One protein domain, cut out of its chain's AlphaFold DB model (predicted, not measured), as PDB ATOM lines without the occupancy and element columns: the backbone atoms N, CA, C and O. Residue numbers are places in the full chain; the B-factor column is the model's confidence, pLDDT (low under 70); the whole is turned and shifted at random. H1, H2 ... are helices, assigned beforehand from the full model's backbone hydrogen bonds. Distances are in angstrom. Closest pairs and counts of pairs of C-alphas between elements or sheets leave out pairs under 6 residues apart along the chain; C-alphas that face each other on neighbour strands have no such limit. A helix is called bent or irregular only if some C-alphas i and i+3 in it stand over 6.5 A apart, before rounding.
ATOM      1  N   SER A  58      65.522  50.509  19.137       74.56
ATOM      2  CA  SER A  58      65.875  50.154  20.519       74.56
ATOM      3  C   SER A  58      64.636  50.069  21.409       74.56
ATOM      4  O   SER A  58      64.480  49.104  22.146       74.56
ATOM      5  N   GLU A  59      63.726  51.039  21.301       76.00
ATOM      6  CA  GLU A  59      62.481  51.060  22.080       76.00
ATOM      7  C   GLU A  59      61.538  49.924  21.667       76.00
ATOM      8  O   GLU A  59      60.862  49.345  22.517       76.00
ATOM      9  N   TYR A  60      61.532  49.544  20.384       76.94
ATOM     10  CA  TYR A  60      60.825  48.345  19.926       76.94
ATOM     11  C   TYR A  60      61.386  47.061  20.548       76.94
ATOM     12  O   TYR A  60      60.606  46.220  20.989       76.94
ATOM     13  N   ALA A  61      62.713  46.919  20.622       79.06
ATOM     14  CA  ALA A  61      63.346  45.752  21.234       79.06
ATOM     15  C   ALA A  61      63.070  45.673  22.745       79.06
ATOM     16  O   ALA A  61      62.785  44.596  23.269       79.06
ATOM     17  N   ASP A  62      63.099  46.807  23.449       84.06
ATOM     18  CA  ASP A  62      62.757  46.869  24.873       84.06
ATOM     19  C   ASP A  62      61.286  46.507  25.117       84.06
ATOM     20  O   ASP A  62      60.973  45.765  26.054       84.06
ATOM     21  N   LEU A  63      60.383  46.965  24.243       83.50
ATOM     22  CA  LEU A  63      58.965  46.617  24.300       83.50
ATOM     23  C   LEU A  63      58.741  45.123  24.034       83.50
ATOM     24  O   LEU A  63      57.991  44.477  24.764       83.50
ATOM     25  N   GLU A  64      59.410  44.558  23.030       84.81
ATOM     26  CA  GLU A  64      59.342  43.130  22.709       84.81
ATOM     27  C   GLU A  64      59.853  42.275  23.876       84.81
ATOM     28  O   GLU A  64      59.182  41.331  24.296       84.81
ATOM     29  N   ASN A  65      60.983  42.651  24.479       87.62
ATOM     30  CA  ASN A  65      61.520  41.981  25.665       87.62
ATOM     31  C   ASN A  65      60.559  42.065  26.860       87.62
ATOM     32  O   ASN A  65      60.362  41.074  27.569       87.62
ATOM     33  N   ALA A  66      59.934  43.224  27.083       88.44
ATOM     34  CA  ALA A  66      58.951  43.402  28.147       88.44
ATOM     35  C   ALA A  66      57.701  42.536  27.922       88.44
ATOM     36  O   ALA A  66      57.227  41.894  28.862       88.44
ATOM     37  N   ILE A  67      57.197  42.476  26.685       88.06
ATOM     38  CA  ILE A  67      56.059  41.632  26.299       88.06
ATOM     39  C   ILE A  67      56.403  40.154  26.494       88.06
ATOM     40  O   ILE A  67      55.635  39.425  27.118       88.06
ATOM     41  N   ASN A  68      57.574  39.717  26.033       88.06
ATOM     42  CA  ASN A  68      58.015  38.331  26.181       88.06
ATOM     43  C   ASN A  68      58.162  37.944  27.659       88.06
ATOM     44  O   ASN A  68      57.637  36.916  28.078       88.06
ATOM     45  N   SER A  69      58.744  38.816  28.487       91.56
ATOM     46  CA  SER A  69      58.834  38.583  29.934       91.56
ATOM     47  C   SER A  69      57.460  38.488  30.612       91.56
ATOM     48  O   SER A  69      57.284  37.714  31.556       91.56
ATOM     49  N   GLN A  70      56.471  39.265  30.160       90.69
ATOM     50  CA  GLN A  70      55.099  39.142  30.656       90.69
ATOM     51  C   GLN A  70      54.450  37.830  30.208       90.69
ATOM     52  O   GLN A  70      53.807  37.175  31.027       90.69
ATOM     53  N   ASN A  71      54.653  37.421  28.955       91.38
ATOM     54  CA  ASN A  71      54.156  36.144  28.444       91.38
ATOM     55  C   ASN A  71      54.709  34.963  29.249       91.38
ATOM     56  O   ASN A  71      53.930  34.108  29.664       91.38
ATOM     57  N   ASP A  72      56.005  34.958  29.566       91.00
ATOM     58  CA  ASP A  72      56.618  33.908  30.389       91.00
ATOM     59  C   ASP A  72      55.978  33.829  31.785       91.00
ATOM     60  O   ASP A  72      55.659  32.745  32.278       91.00
ATOM     61  N   LYS A  73      55.701  34.984  32.408       92.31
ATOM     62  CA  LYS A  73      54.985  35.043  33.696       92.31
ATOM     63  C   LYS A  73      53.553  34.526  33.585       92.31
ATOM     64  O   LYS A  73      53.071  33.878  34.513       92.31
ATOM     65  N   PHE A  74      52.860  34.807  32.482       91.88
ATOM     66  CA  PHE A  74      51.518  34.273  32.252       91.88
ATOM     67  C   PHE A  74      51.534  32.754  32.096       91.88
ATOM     68  O   PHE A  74      50.681  32.093  32.682       91.88
ATOM     69  N   VAL A  75      52.515  32.198  31.382       94.38
ATOM     70  CA  VAL A  75      52.693  30.743  31.266       94.38
ATOM     71  C   VAL A  75      52.921  30.119  32.646       94.38
ATOM     72  O   VAL A  75      52.206  29.190  33.016       94.38
ATOM     73  N   GLU A  76      53.816  30.685  33.460       94.19
ATOM     74  CA  GLU A  76      54.068  30.191  34.823       94.19
ATOM     75  C   GLU A  76      52.805  30.238  35.705       94.19
ATOM     76  O   GLU A  76      52.526  29.309  36.468       94.19
ATOM     77  N   LEU A  77      52.015  31.313  35.606       93.50
ATOM     78  CA  LEU A  77      50.751  31.439  36.338       93.50
ATOM     79  C   LEU A  77      49.710  30.414  35.879       93.50
ATOM     80  O   LEU A  77      49.002  29.856  36.720       93.50
ATOM     81  N   ILE A  78      49.622  30.152  34.573       92.81
ATOM     82  CA  ILE A  78      48.732  29.131  34.011       92.81
ATOM     83  C   ILE A  78      49.126  27.748  34.537       92.81
ATOM     84  O   ILE A  78      48.258  27.013  35.009       92.81
ATOM     85  N   ASP A  79      50.416  27.414  34.539       94.56
ATOM     86  CA  ASP A  79      50.904  26.125  35.037       94.56
ATOM     87  C   ASP A  79      50.618  25.936  36.530       94.56
ATOM     88  O   ASP A  79      50.097  24.892  36.939       94.56
ATOM     89  N   LYS A  80      50.861  26.967  37.352       93.44
ATOM     90  CA  LYS A  80      50.518  26.943  38.785       93.44
ATOM     91  C   LYS A  80      49.018  26.781  39.016       93.44
ATOM     92  O   LYS A  80      48.621  26.016  39.891       93.44
ATOM     93  N   ASN A  81      48.182  27.466  38.238       94.31
ATOM     94  CA  ASN A  81      46.730  27.340  38.344       94.31
ATOM     95  C   ASN A  81      46.263  25.929  37.950       94.31
ATOM     96  O   ASN A  81      45.516  25.293  38.688       94.31
ATOM     97  N   ASN A  82      46.784  25.386  36.849       93.38
ATOM     98  CA  ASN A  82      46.497  24.016  36.428       93.38
ATOM     99  C   ASN A  82      46.883  22.992  37.505       93.38
ATOM    100  O   ASN A  82      46.154  22.022  37.718       93.38
ATOM    101  N   GLN A  83      48.003  23.205  38.204       94.69
ATOM    102  CA  GLN A  83      48.392  22.356  39.326       94.69
ATOM    103  C   GLN A  83      47.431  22.500  40.514       94.69
ATOM    104  O   GLN A  83      46.958  21.488  41.022       94.69
ATOM    105  N   LEU A  84      47.059  23.725  40.900       93.19
ATOM    106  CA  LEU A  84      46.083  23.966  41.973       93.19
ATOM    107  C   LEU A  84      44.723  23.318  41.686       93.19
ATOM    108  O   LEU A  84      44.101  22.761  42.588       93.19
ATOM    109  N   VAL A  85      44.260  23.351  40.435       92.56
ATOM    110  CA  VAL A  85      43.019  22.676  40.025       92.56
ATOM    111  C   VAL A  85      43.126  21.159  40.218       92.56
ATOM    112  O   VAL A  85      42.188  20.546  40.728       92.56
ATOM    113  N   LYS A  86      44.270  20.549  39.873       92.31
ATOM    114  CA  LYS A  86      44.520  19.110  40.088       92.31
ATOM    115  C   LYS A  86      44.605  18.748  41.571       92.31
ATOM    116  O   LYS A  86      44.005  17.756  41.991       92.31
ATOM    117  N   ASP A  87      45.312  19.552  42.359       91.94
ATOM    118  CA  ASP A  87      45.450  19.342  43.803       91.94
ATOM    119  C   ASP A  87      44.083  19.460  44.492       91.94
ATOM    120  O   ASP A  87      43.716  18.605  45.299       91.94
ATOM    121  N   ASN A  88      43.273  20.446  44.096       90.44
ATOM    122  CA  ASN A  88      41.901  20.594  44.578       90.44
ATOM    123  C   ASN A  88      41.026  19.394  44.207       90.44
ATOM    124  O   ASN A  88      40.316  18.884  45.070       90.44
ATOM    125  N   ALA A  89      41.082  18.910  42.962       88.06
ATOM    126  CA  ALA A  89      40.333  17.719  42.555       88.06
ATOM    127  C   ALA A  89      40.706  16.496  43.413       88.06
ATOM    128  O   ALA A  89      39.827  15.770  43.879       88.06
ATOM    129  N   THR A  90      41.998  16.329  43.698       89.88
ATOM    130  CA  THR A  90      42.516  15.251  44.551       89.88
ATOM    131  C   THR A  90      42.022  15.384  45.996       89.88
ATOM    132  O   THR A  90      41.571  14.411  46.601       89.88
ATOM    133  N   LEU A  91      42.057  16.595  46.562       90.12
ATOM    134  CA  LEU A  91      41.524  16.866  47.900       90.12
ATOM    135  C   LEU A  91      40.024  16.581  47.985       90.12
ATOM    136  O   LEU A  91      39.579  15.954  48.946       90.12
ATOM    137  N   PHE A  92      39.251  16.982  46.973       87.56
ATOM    138  CA  PHE A  92      37.821  16.679  46.910       87.56
ATOM    139  C   PHE A  92      37.548  15.175  46.866       87.56
ATOM    140  O   PHE A  92      36.628  14.707  47.536       87.56
ATOM    141  N   GLU A  93      38.363  14.403  46.147       89.25
ATOM    142  CA  GLU A  93      38.267  12.942  46.139       89.25
ATOM    143  C   GLU A  93      38.555  12.337  47.525       89.25
ATOM    144  O   GLU A  93      37.866  11.413  47.964       89.25
ATOM    145  N   TYR A  94      39.541  12.860  48.257       90.12
ATOM    146  CA  TYR A  94      39.803  12.414  49.627       90.12
ATOM    147  C   TYR A  94      38.658  12.755  50.580       90.12
ATOM    148  O   TYR A  94      38.257  11.906  51.378       90.12
ATOM    149  N   VAL A  95      38.113  13.971  50.493       88.00
ATOM    150  CA  VAL A  95      36.982  14.399  51.327       88.00
ATOM    151  C   VAL A  95      35.748  13.543  51.051       88.00
ATOM    152  O   VAL A  95      35.153  13.036  52.000       88.00
ATOM    153  N   SER A  96      35.403  13.299  49.783       87.00
ATOM    154  CA  SER A  96      34.245  12.463  49.435       87.00
ATOM    155  C   SER A  96      34.402  11.030  49.953       87.00
ATOM    156  O   SER A  96      33.465  10.468  50.526       87.00
ATOM    157  N   LYS A  97      35.610  10.454  49.858       88.06
ATOM    158  CA  LYS A  97      35.938   9.144  50.442       88.06
ATOM    159  C   LYS A  97      35.807   9.139  51.965       88.06
ATOM    160  O   LYS A  97      35.242   8.192  52.508       88.06
ATOM    161  N   MET A  98      36.299  10.169  52.654       87.81
ATOM    162  CA  MET A  98      36.184  10.272  54.113       87.81
ATOM    163  C   MET A  98      34.728  10.376  54.560       87.81
ATOM    164  O   MET A  98      34.315   9.627  55.445       87.81
ATOM    165  N   LEU A  99      33.936  11.244  53.926       86.69
ATOM    166  CA  LEU A  99      32.514  11.387  54.236       86.69
ATOM    167  C   LEU A  99      31.758  10.084  53.979       86.69
ATOM    168  O   LEU A  99      30.928   9.681  54.791       86.69
ATOM    169  N   LEU A 100      32.089   9.371  52.902       86.06
ATOM    170  CA  LEU A 100      31.500   8.068  52.622       86.06
ATOM    171  C   LEU A 100      31.832   7.034  53.709       86.06
ATOM    172  O   LEU A 100      30.938   6.330  54.175       86.06
ATOM    173  N   ILE A 101      33.099   6.952  54.129       86.06
ATOM    174  CA  ILE A 101      33.529   6.057  55.216       86.06
ATOM    175  C   ILE A 101      32.762   6.381  56.497       86.06
ATOM    176  O   ILE A 101      32.180   5.484  57.101       86.06
ATOM    177  N   LEU A 102      32.711   7.657  56.879       82.94
ATOM    178  CA  LEU A 102      31.981   8.106  58.065       82.94
ATOM    179  C   LEU A 102      30.485   7.778  57.964       82.94
ATOM    180  O   LEU A 102      29.886   7.326  58.940       82.94
ATOM    181  N   THR A 103      29.894   7.909  56.775       80.12
ATOM    182  CA  THR A 103      28.485   7.572  56.535       80.12
ATOM    183  C   THR A 103      28.229   6.077  56.736       80.12
ATOM    184  O   THR A 103      27.205   5.704  57.299       80.12
ATOM    185  N   TYR A 104      29.165   5.208  56.344       79.88
ATOM    186  CA  TYR A 104      29.077   3.768  56.613       79.88
ATOM    187  C   TYR A 104      29.391   3.395  58.065       79.88
ATOM    188  O   TYR A 104      28.937   2.358  58.543       79.88
ATOM    189  N   MET A 105      30.149   4.227  58.780       78.88
ATOM    190  CA  MET A 105      30.460   4.017  60.194       78.88
ATOM    191  C   MET A 105      29.326   4.427  61.139       78.88
ATOM    192  O   MET A 105      29.367   4.042  62.310       78.88
ATOM    193  N   LYS A 106      28.307   5.154  60.656       70.44
ATOM    194  CA  LYS A 106      27.157   5.589  61.472       70.44
ATOM    195  C   LYS A 106      26.448   4.422  62.172       70.44
ATOM    196  O   LYS A 106      25.969   4.578  63.282       70.44
ATOM    197  N   ASP A 107      26.441   3.235  61.562       66.19
ATOM    198  CA  ASP A 107      25.786   2.052  62.136       66.19
ATOM    199  C   ASP A 107      26.565   1.470  63.335       66.19
ATOM    200  O   ASP A 107      26.045   0.652  64.090       66.19
ATOM    201  N   PHE A 108      27.821   1.890  63.523       73.75
ATOM    202  CA  PHE A 108      28.735   1.395  64.558       73.75
ATOM    203  C   PHE A 108      29.060   2.443  65.630       73.75
ATOM    204  O   PHE A 108      29.820   2.157  66.556       73.75
ATOM    205  N   THR A 109      28.542   3.664  65.497       66.69
ATOM    206  CA  THR A 109      28.899   4.806  66.345       66.69
ATOM    207  C   THR A 109      27.686   5.706  66.572       66.69
ATOM    208  O   THR A 109      26.897   5.927  65.664       66.69
ATOM    209  N   GLU A 110      27.529   6.265  67.774       65.06
ATOM    210  CA  GLU A 110      26.447   7.212  68.098       65.06
ATOM    211  C   GLU A 110      26.717   8.609  67.505       65.06
ATOM    212  O   GLU A 110      26.712   9.606  68.224       65.06
ATOM    213  N   PHE A 111      27.018   8.722  66.205       62.06
ATOM    214  CA  PHE A 111      27.166  10.038  65.581       62.06
ATOM    215  C   PHE A 111      25.805  10.752  65.562       62.06
ATOM    216  O   PHE A 111      24.875  10.275  64.913       62.06
ATOM    217  N   PRO A 112      25.665  11.920  66.216       56.09
ATOM    218  CA  PRO A 112      24.382  12.609  66.319       56.09
ATOM    219  C   PRO A 112      24.044  13.459  65.080       56.09
ATOM    220  O   PRO A 112      23.154  14.303  65.149       56.09
ATOM    221  N   GLN A 113      24.761  13.305  63.962       62.53
ATOM    222  CA  GLN A 113      24.652  14.198  62.805       62.53
ATOM    223  C   GLN A 113      24.631  13.436  61.479       62.53
ATOM    224  O   GLN A 113      25.305  12.419  61.311       62.53
ATOM    225  N   VAL A 114      23.858  13.968  60.527       68.62
ATOM    226  CA  VAL A 114      23.901  13.576  59.116       68.62
ATOM    227  C   VAL A 114      25.306  13.879  58.599       68.62
ATOM    228  O   VAL A 114      25.703  15.036  58.527       68.62
ATOM    229  N   VAL A 115      26.073  12.828  58.306       78.69
ATOM    230  CA  VAL A 115      27.456  12.934  57.811       78.69
ATOM    231  C   VAL A 115      27.494  13.435  56.367       78.69
ATOM    232  O   VAL A 115      28.444  14.102  55.972       78.69
ATOM    233  N   MET A 116      26.480  13.078  55.585       85.50
ATOM    234  CA  MET A 116      26.347  13.427  54.179       85.50
ATOM    235  C   MET A 116      24.864  13.561  53.868       85.50
ATOM    236  O   MET A 116      24.093  12.641  54.165       85.50
ATOM    237  N   ASP A 117      24.469  14.703  53.320       86.88
ATOM    238  CA  ASP A 117      23.088  14.951  52.923       86.88
ATOM    239  C   ASP A 117      22.860  14.704  51.421       86.88
ATOM    240  O   ASP A 117      23.749  14.296  50.670       86.88
ATOM    241  N   ASN A 118      21.625  14.918  50.970       89.25
ATOM    242  CA  ASN A 118      21.255  14.717  49.573       89.25
ATOM    243  C   ASN A 118      21.992  15.671  48.613       89.25
ATOM    244  O   ASN A 118      22.280  15.262  47.486       89.25
ATOM    245  N   GLN A 119      22.302  16.902  49.038       91.06
ATOM    246  CA  GLN A 119      23.021  17.886  48.220       91.06
ATOM    247  C   GLN A 119      24.484  17.478  48.053       91.06
ATOM    248  O   GLN A 119      25.012  17.557  46.944       91.06
ATOM    249  N   ASP A 120      25.115  16.972  49.114       90.00
ATOM    250  CA  ASP A 120      26.471  16.423  49.051       90.00
ATOM    251  C   ASP A 120      26.545  15.250  48.057       90.00
ATOM    252  O   ASP A 120      27.452  15.178  47.225       90.00
ATOM    253  N   ILE A 121      25.563  14.343  48.106       91.62
ATOM    254  CA  ILE A 121      25.485  13.167  47.222       91.62
ATOM    255  C   ILE A 121      25.268  13.581  45.763       91.62
ATOM    256  O   ILE A 121      25.937  13.045  44.879       91.62
ATOM    257  N   GLU A 122      24.361  14.531  45.510       94.00
ATOM    258  CA  GLU A 122      24.112  15.094  44.174       94.00
ATOM    259  C   GLU A 122      25.390  15.736  43.627       94.00
ATOM    260  O   GLU A 122      25.837  15.387  42.535       94.00
ATOM    261  N   TYR A 123      26.067  16.553  44.437       92.44
ATOM    262  CA  TYR A 123      27.336  17.168  44.062       92.44
ATOM    263  C   TYR A 123      28.422  16.128  43.739       92.44
ATOM    264  O   TYR A 123      29.090  16.226  42.707       92.44
ATOM    265  N   PHE A 124      28.615  15.103  44.577       92.38
ATOM    266  CA  PHE A 124      29.618  14.064  44.312       92.38
ATOM    267  C   PHE A 124      29.297  13.232  43.071       92.38
ATOM    268  O   PHE A 124      30.221  12.821  42.363       92.38
ATOM    269  N   TYR A 125      28.018  13.008  42.781       93.12
ATOM    270  CA  TYR A 125      27.589  12.324  41.567       93.12
ATOM    271  C   TYR A 125      27.835  13.173  40.313       93.12
ATOM    272  O   TYR A 125      28.492  12.710  39.381       93.12
ATOM    273  N   GLU A 126      27.436  14.448  40.315       92.38
ATOM    274  CA  GLU A 126      27.674  15.381  39.200       92.38
ATOM    275  C   GLU A 126      29.166  15.583  38.896       92.38
ATOM    276  O   GLU A 126      29.562  15.792  37.748       92.38
ATOM    277  N   LYS A 127      30.020  15.507  39.924       90.25
ATOM    278  CA  LYS A 127      31.483  15.563  39.771       90.25
ATOM    279  C   LYS A 127      32.113  14.235  39.343       90.25
ATOM    280  O   LYS A 127      33.333  14.179  39.202       90.25
ATOM    281  N   GLY A 128      31.322  13.180  39.145       90.62
ATOM    282  CA  GLY A 128      31.796  11.846  38.769       90.62
ATOM    283  C   GLY A 128      32.582  11.128  39.872       90.62
ATOM    284  O   GLY A 128      33.264  10.143  39.599       90.62
ATOM    285  N   LEU A 129      32.514  11.617  41.115       90.25
ATOM    286  CA  LEU A 129      33.161  10.990  42.271       90.25
ATOM    287  C   LEU A 129      32.343   9.797  42.770       90.25
ATOM    288  O   LEU A 129      32.906   8.804  43.237       90.25
ATOM    289  N   PHE A 130      31.016   9.883  42.664       92.44
ATOM    290  CA  PHE A 130      30.108   8.764  42.877       92.44
ATOM    291  C   PHE A 130      29.643   8.203  41.539       92.44
ATOM    292  O   PHE A 130      29.339   8.935  40.606       92.44
ATOM    293  N   THR A 131      29.589   6.878  41.464       92.00
ATOM    294  CA  THR A 131      29.068   6.131  40.318       92.00
ATOM    295  C   THR A 131      27.667   5.613  40.620       92.00
ATOM    296  O   THR A 131      27.271   5.556  41.786       92.00
ATOM    297  N   ASP A 132      26.943   5.127  39.612       91.69
ATOM    298  CA  ASP A 132      25.632   4.488  39.825       91.69
ATOM    299  C   ASP A 132      25.730   3.316  40.803       91.69
ATOM    300  O   ASP A 132      24.899   3.160  41.693       91.69
ATOM    301  N   PHE A 133      26.811   2.530  40.712       90.88
ATOM    302  CA  PHE A 133      27.105   1.476  41.682       90.88
ATOM    303  C   PHE A 133      27.204   2.027  43.109       90.88
ATOM    304  O   PHE A 133      26.675   1.424  44.041       90.88
ATOM    305  N   LYS A 134      27.854   3.183  43.294       90.88
ATOM    306  CA  LYS A 134      27.937   3.830  44.605       90.88
ATOM    307  C   LYS A 134      26.563   4.291  45.080       90.88
ATOM    308  O   LYS A 134      26.231   4.033  46.232       90.88
ATOM    309  N   LEU A 135      25.761   4.912  44.214       92.62
ATOM    310  CA  LEU A 135      24.404   5.324  44.568       92.62
ATOM    311  C   LEU A 135      23.543   4.122  44.984       92.62
ATOM    312  O   LEU A 135      22.831   4.213  45.979       92.62
ATOM    313  N   ARG A 136      23.674   2.967  44.314       91.94
ATOM    314  CA  ARG A 136      22.983   1.730  44.724       91.94
ATOM    315  C   ARG A 136      23.379   1.284  46.129       91.94
ATOM    316  O   ARG A 136      22.507   1.024  46.948       91.94
ATOM    317  N   GLN A 137      24.676   1.308  46.452       89.31
ATOM    318  CA  GLN A 137      25.141   1.011  47.814       89.31
ATOM    319  C   GLN A 137      24.537   1.958  48.863       89.31
ATOM    320  O   GLN A 137      24.280   1.537  49.989       89.31
ATOM    321  N   LEU A 138      24.320   3.232  48.518       89.94
ATOM    322  CA  LEU A 138      23.679   4.196  49.416       89.94
ATOM    323  C   LEU A 138      22.186   3.886  49.618       89.94
ATOM    324  O   LEU A 138      21.696   4.039  50.738       89.94
ATOM    325  N   VAL A 139      21.483   3.409  48.581       91.06
ATOM    326  CA  VAL A 139      20.093   2.919  48.689       91.06
ATOM    327  C   VAL A 139      20.022   1.675  49.574       91.06
ATOM    328  O   VAL A 139      19.239   1.653  50.521       91.06
ATOM    329  N   ASP A 140      20.885   0.678  49.345       87.69
ATOM    330  CA  ASP A 140      20.946  -0.560  50.146       87.69
ATOM    331  C   ASP A 140      21.188  -0.293  51.640       87.69
ATOM    332  O   ASP A 140      20.774  -1.058  52.511       87.69
ATOM    333  N   LYS A 141      21.875   0.810  51.950       82.81
ATOM    334  CA  LYS A 141      22.163   1.269  53.315       82.81
ATOM    335  C   LYS A 141      21.103   2.213  53.888       82.81
ATOM    336  O   LYS A 141      21.295   2.745  54.983       82.81
ATOM    337  N   GLY A 142      20.019   2.464  53.155       83.94
ATOM    338  CA  GLY A 142      18.951   3.380  53.554       83.94
ATOM    339  C   GLY A 142      19.431   4.818  53.766       83.94
ATOM    340  O   GLY A 142      18.854   5.545  54.571       83.94
ATOM    341  N   ILE A 143      20.529   5.219  53.117       86.38
ATOM    342  CA  ILE A 143      21.060   6.588  53.187       86.38
ATOM    343  C   ILE A 143      20.255   7.498  52.256       86.38
ATOM    344  O   ILE A 143      19.927   8.617  52.634       86.38
ATOM    345  N   ILE A 144      19.896   6.994  51.073       90.38
ATOM    346  CA  ILE A 144      19.010   7.664  50.113       90.38
ATOM    347  C   ILE A 144      17.854   6.742  49.727       90.38
ATOM    348  O   ILE A 144      17.960   5.521  49.841       90.38
ATOM    349  N   SER A 145      16.745   7.316  49.260       91.69
ATOM    350  CA  SER A 145      15.612   6.538  48.755       91.69
ATOM    351  C   SER A 145      15.862   6.026  47.331       91.69
ATOM    352  O   SER A 145      16.646   6.602  46.572       91.69
ATOM    353  N   SER A 146      15.141   4.974  46.938       92.44
ATOM    354  CA  SER A 146      15.101   4.500  45.547       92.44
ATOM    355  C   SER A 146      14.599   5.584  44.584       92.44
ATOM    356  O   SER A 146      15.130   5.728  43.489       92.44
ATOM    357  N   GLU A 147      13.636   6.410  45.004       92.88
ATOM    358  CA  GLU A 147      13.172   7.570  44.231       92.88
ATOM    359  C   GLU A 147      14.300   8.585  43.992       92.88
ATOM    360  O   GLU A 147      14.457   9.094  42.881       92.88
ATOM    361  N   TYR A 148      15.128   8.842  45.010       93.50
ATOM    362  CA  TYR A 148      16.264   9.751  44.886       93.50
ATOM    363  C   TYR A 148      17.361   9.191  43.973       93.50
ATOM    364  O   TYR A 148      17.914   9.925  43.154       93.50
ATOM    365  N   TYR A 149      17.626   7.882  44.049       94.19
ATOM    366  CA  TYR A 149      18.489   7.185  43.090       94.19
ATOM    367  C   TYR A 149      17.985   7.352  41.652       94.19
ATOM    368  O   TYR A 149      18.770   7.720  40.776       94.19
ATOM    369  N   ASN A 150      16.685   7.134  41.419       93.88
ATOM    370  CA  ASN A 150      16.086   7.269  40.092       93.88
ATOM    371  C   ASN A 150      16.207   8.707  39.567       93.88
ATOM    372  O   ASN A 150      16.508   8.910  38.393       93.88
ATOM    373  N   LYS A 151      16.014   9.709  40.438       94.19
ATOM    374  CA  LYS A 151      16.183  11.128  40.087       94.19
ATOM    375  C   LYS A 151      17.606  11.432  39.604       94.19
ATOM    376  O   LYS A 151      17.755  12.155  38.625       94.19
ATOM    377  N   LEU A 152      18.628  10.926  40.299       94.06
ATOM    378  CA  LEU A 152      20.029  11.235  39.993       94.06
ATOM    379  C   LEU A 152      20.565  10.439  38.801       94.06
ATOM    380  O   LEU A 152      21.163  11.019  37.902       94.06
ATOM    381  N   SER A 153      20.354   9.124  38.798       92.62
ATOM    382  CA  SER A 153      20.935   8.222  37.795       92.62
ATOM    383  C   SER A 153      20.114   8.116  36.509       92.62
ATOM    384  O   SER A 153      20.641   7.728  35.472       92.62
ATOM    385  N   GLY A 154      18.813   8.427  36.563       91.75
ATOM    386  CA  GLY A 154      17.869   8.138  35.479       91.75
ATOM    387  C   GLY A 154      17.506   6.652  35.341       91.75
ATOM    388  O   GLY A 154      16.624   6.317  34.549       91.75
TER     389      GLY A 154
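AT A GLANCE: This is residues 58 to 154 of the 165 residues of an uncharacterized protein of Staphylococcus xylosus (UniProt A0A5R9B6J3). One very long helix, H1, sticks out as an arm with its residues 58 to 88 from a small head, where three short helices, H2, H3 and H4, gather beside the last part of H1. In the head, H3 and H4 fold back on each other as a helical hairpin. The printed part has 97 residues with four named helices, H1 to H4 in chain order, and no named strand, and its class is all helix. The whole is extended, with a radius of gyration of the C-alphas of 22.7 A and spans of 74 by 32 by 18 A; the arm makes the length.

HOW THE PARTS SIT: H1, residues 58 to 108, is close to but not clearly touching H2, residues 118 to 126; their closest C-alphas, of Ser 96 and Phe 124, are 7.1 A apart. The two run opposite ways at a steep tilt of 51 degrees. H2 and H3, residues 132 to 140, are near each other, with 6 pairs of C-alphas within 10 A. H3 and H4, residues 146 to 153, touch, and their closest C-alphas, of Val 139 and Ser 146, are 6.1 A apart. This hairpin runs opposite ways at a shallow tilt of 13 degrees. H2 and H4 are close but not clearly touching, with the C-alphas of Glu 122 and Leu 152 closest at 7.0 A. H1 is apart from H3 and H4. Every O i to N i+4 pair is within hydrogen-bond range in H2, H3 and H4, and 45 of 47 in H1.

IN THESE COORDINATES: H1 begins at C-alpha 58 (65.875, 50.154, 20.519) and ends at C-alpha 108 (28.735, 1.395, 64.558), 75.5 A away. It is irregular, but only just: C-alphas 104 and 107 are 6.7 A apart. H2 measures 12.2 A, H3 12.4 A and H4 10.4 A, ending at C-alpha 153 (20.935, 8.222, 37.795).

THE WHOLE: Without residues 58 to 88, which stand free, the body spans 34 by 29 by 18 A. The printed part has no cut, and no link is long. Residues 107 and 109 to 114 have pLDDT under 70.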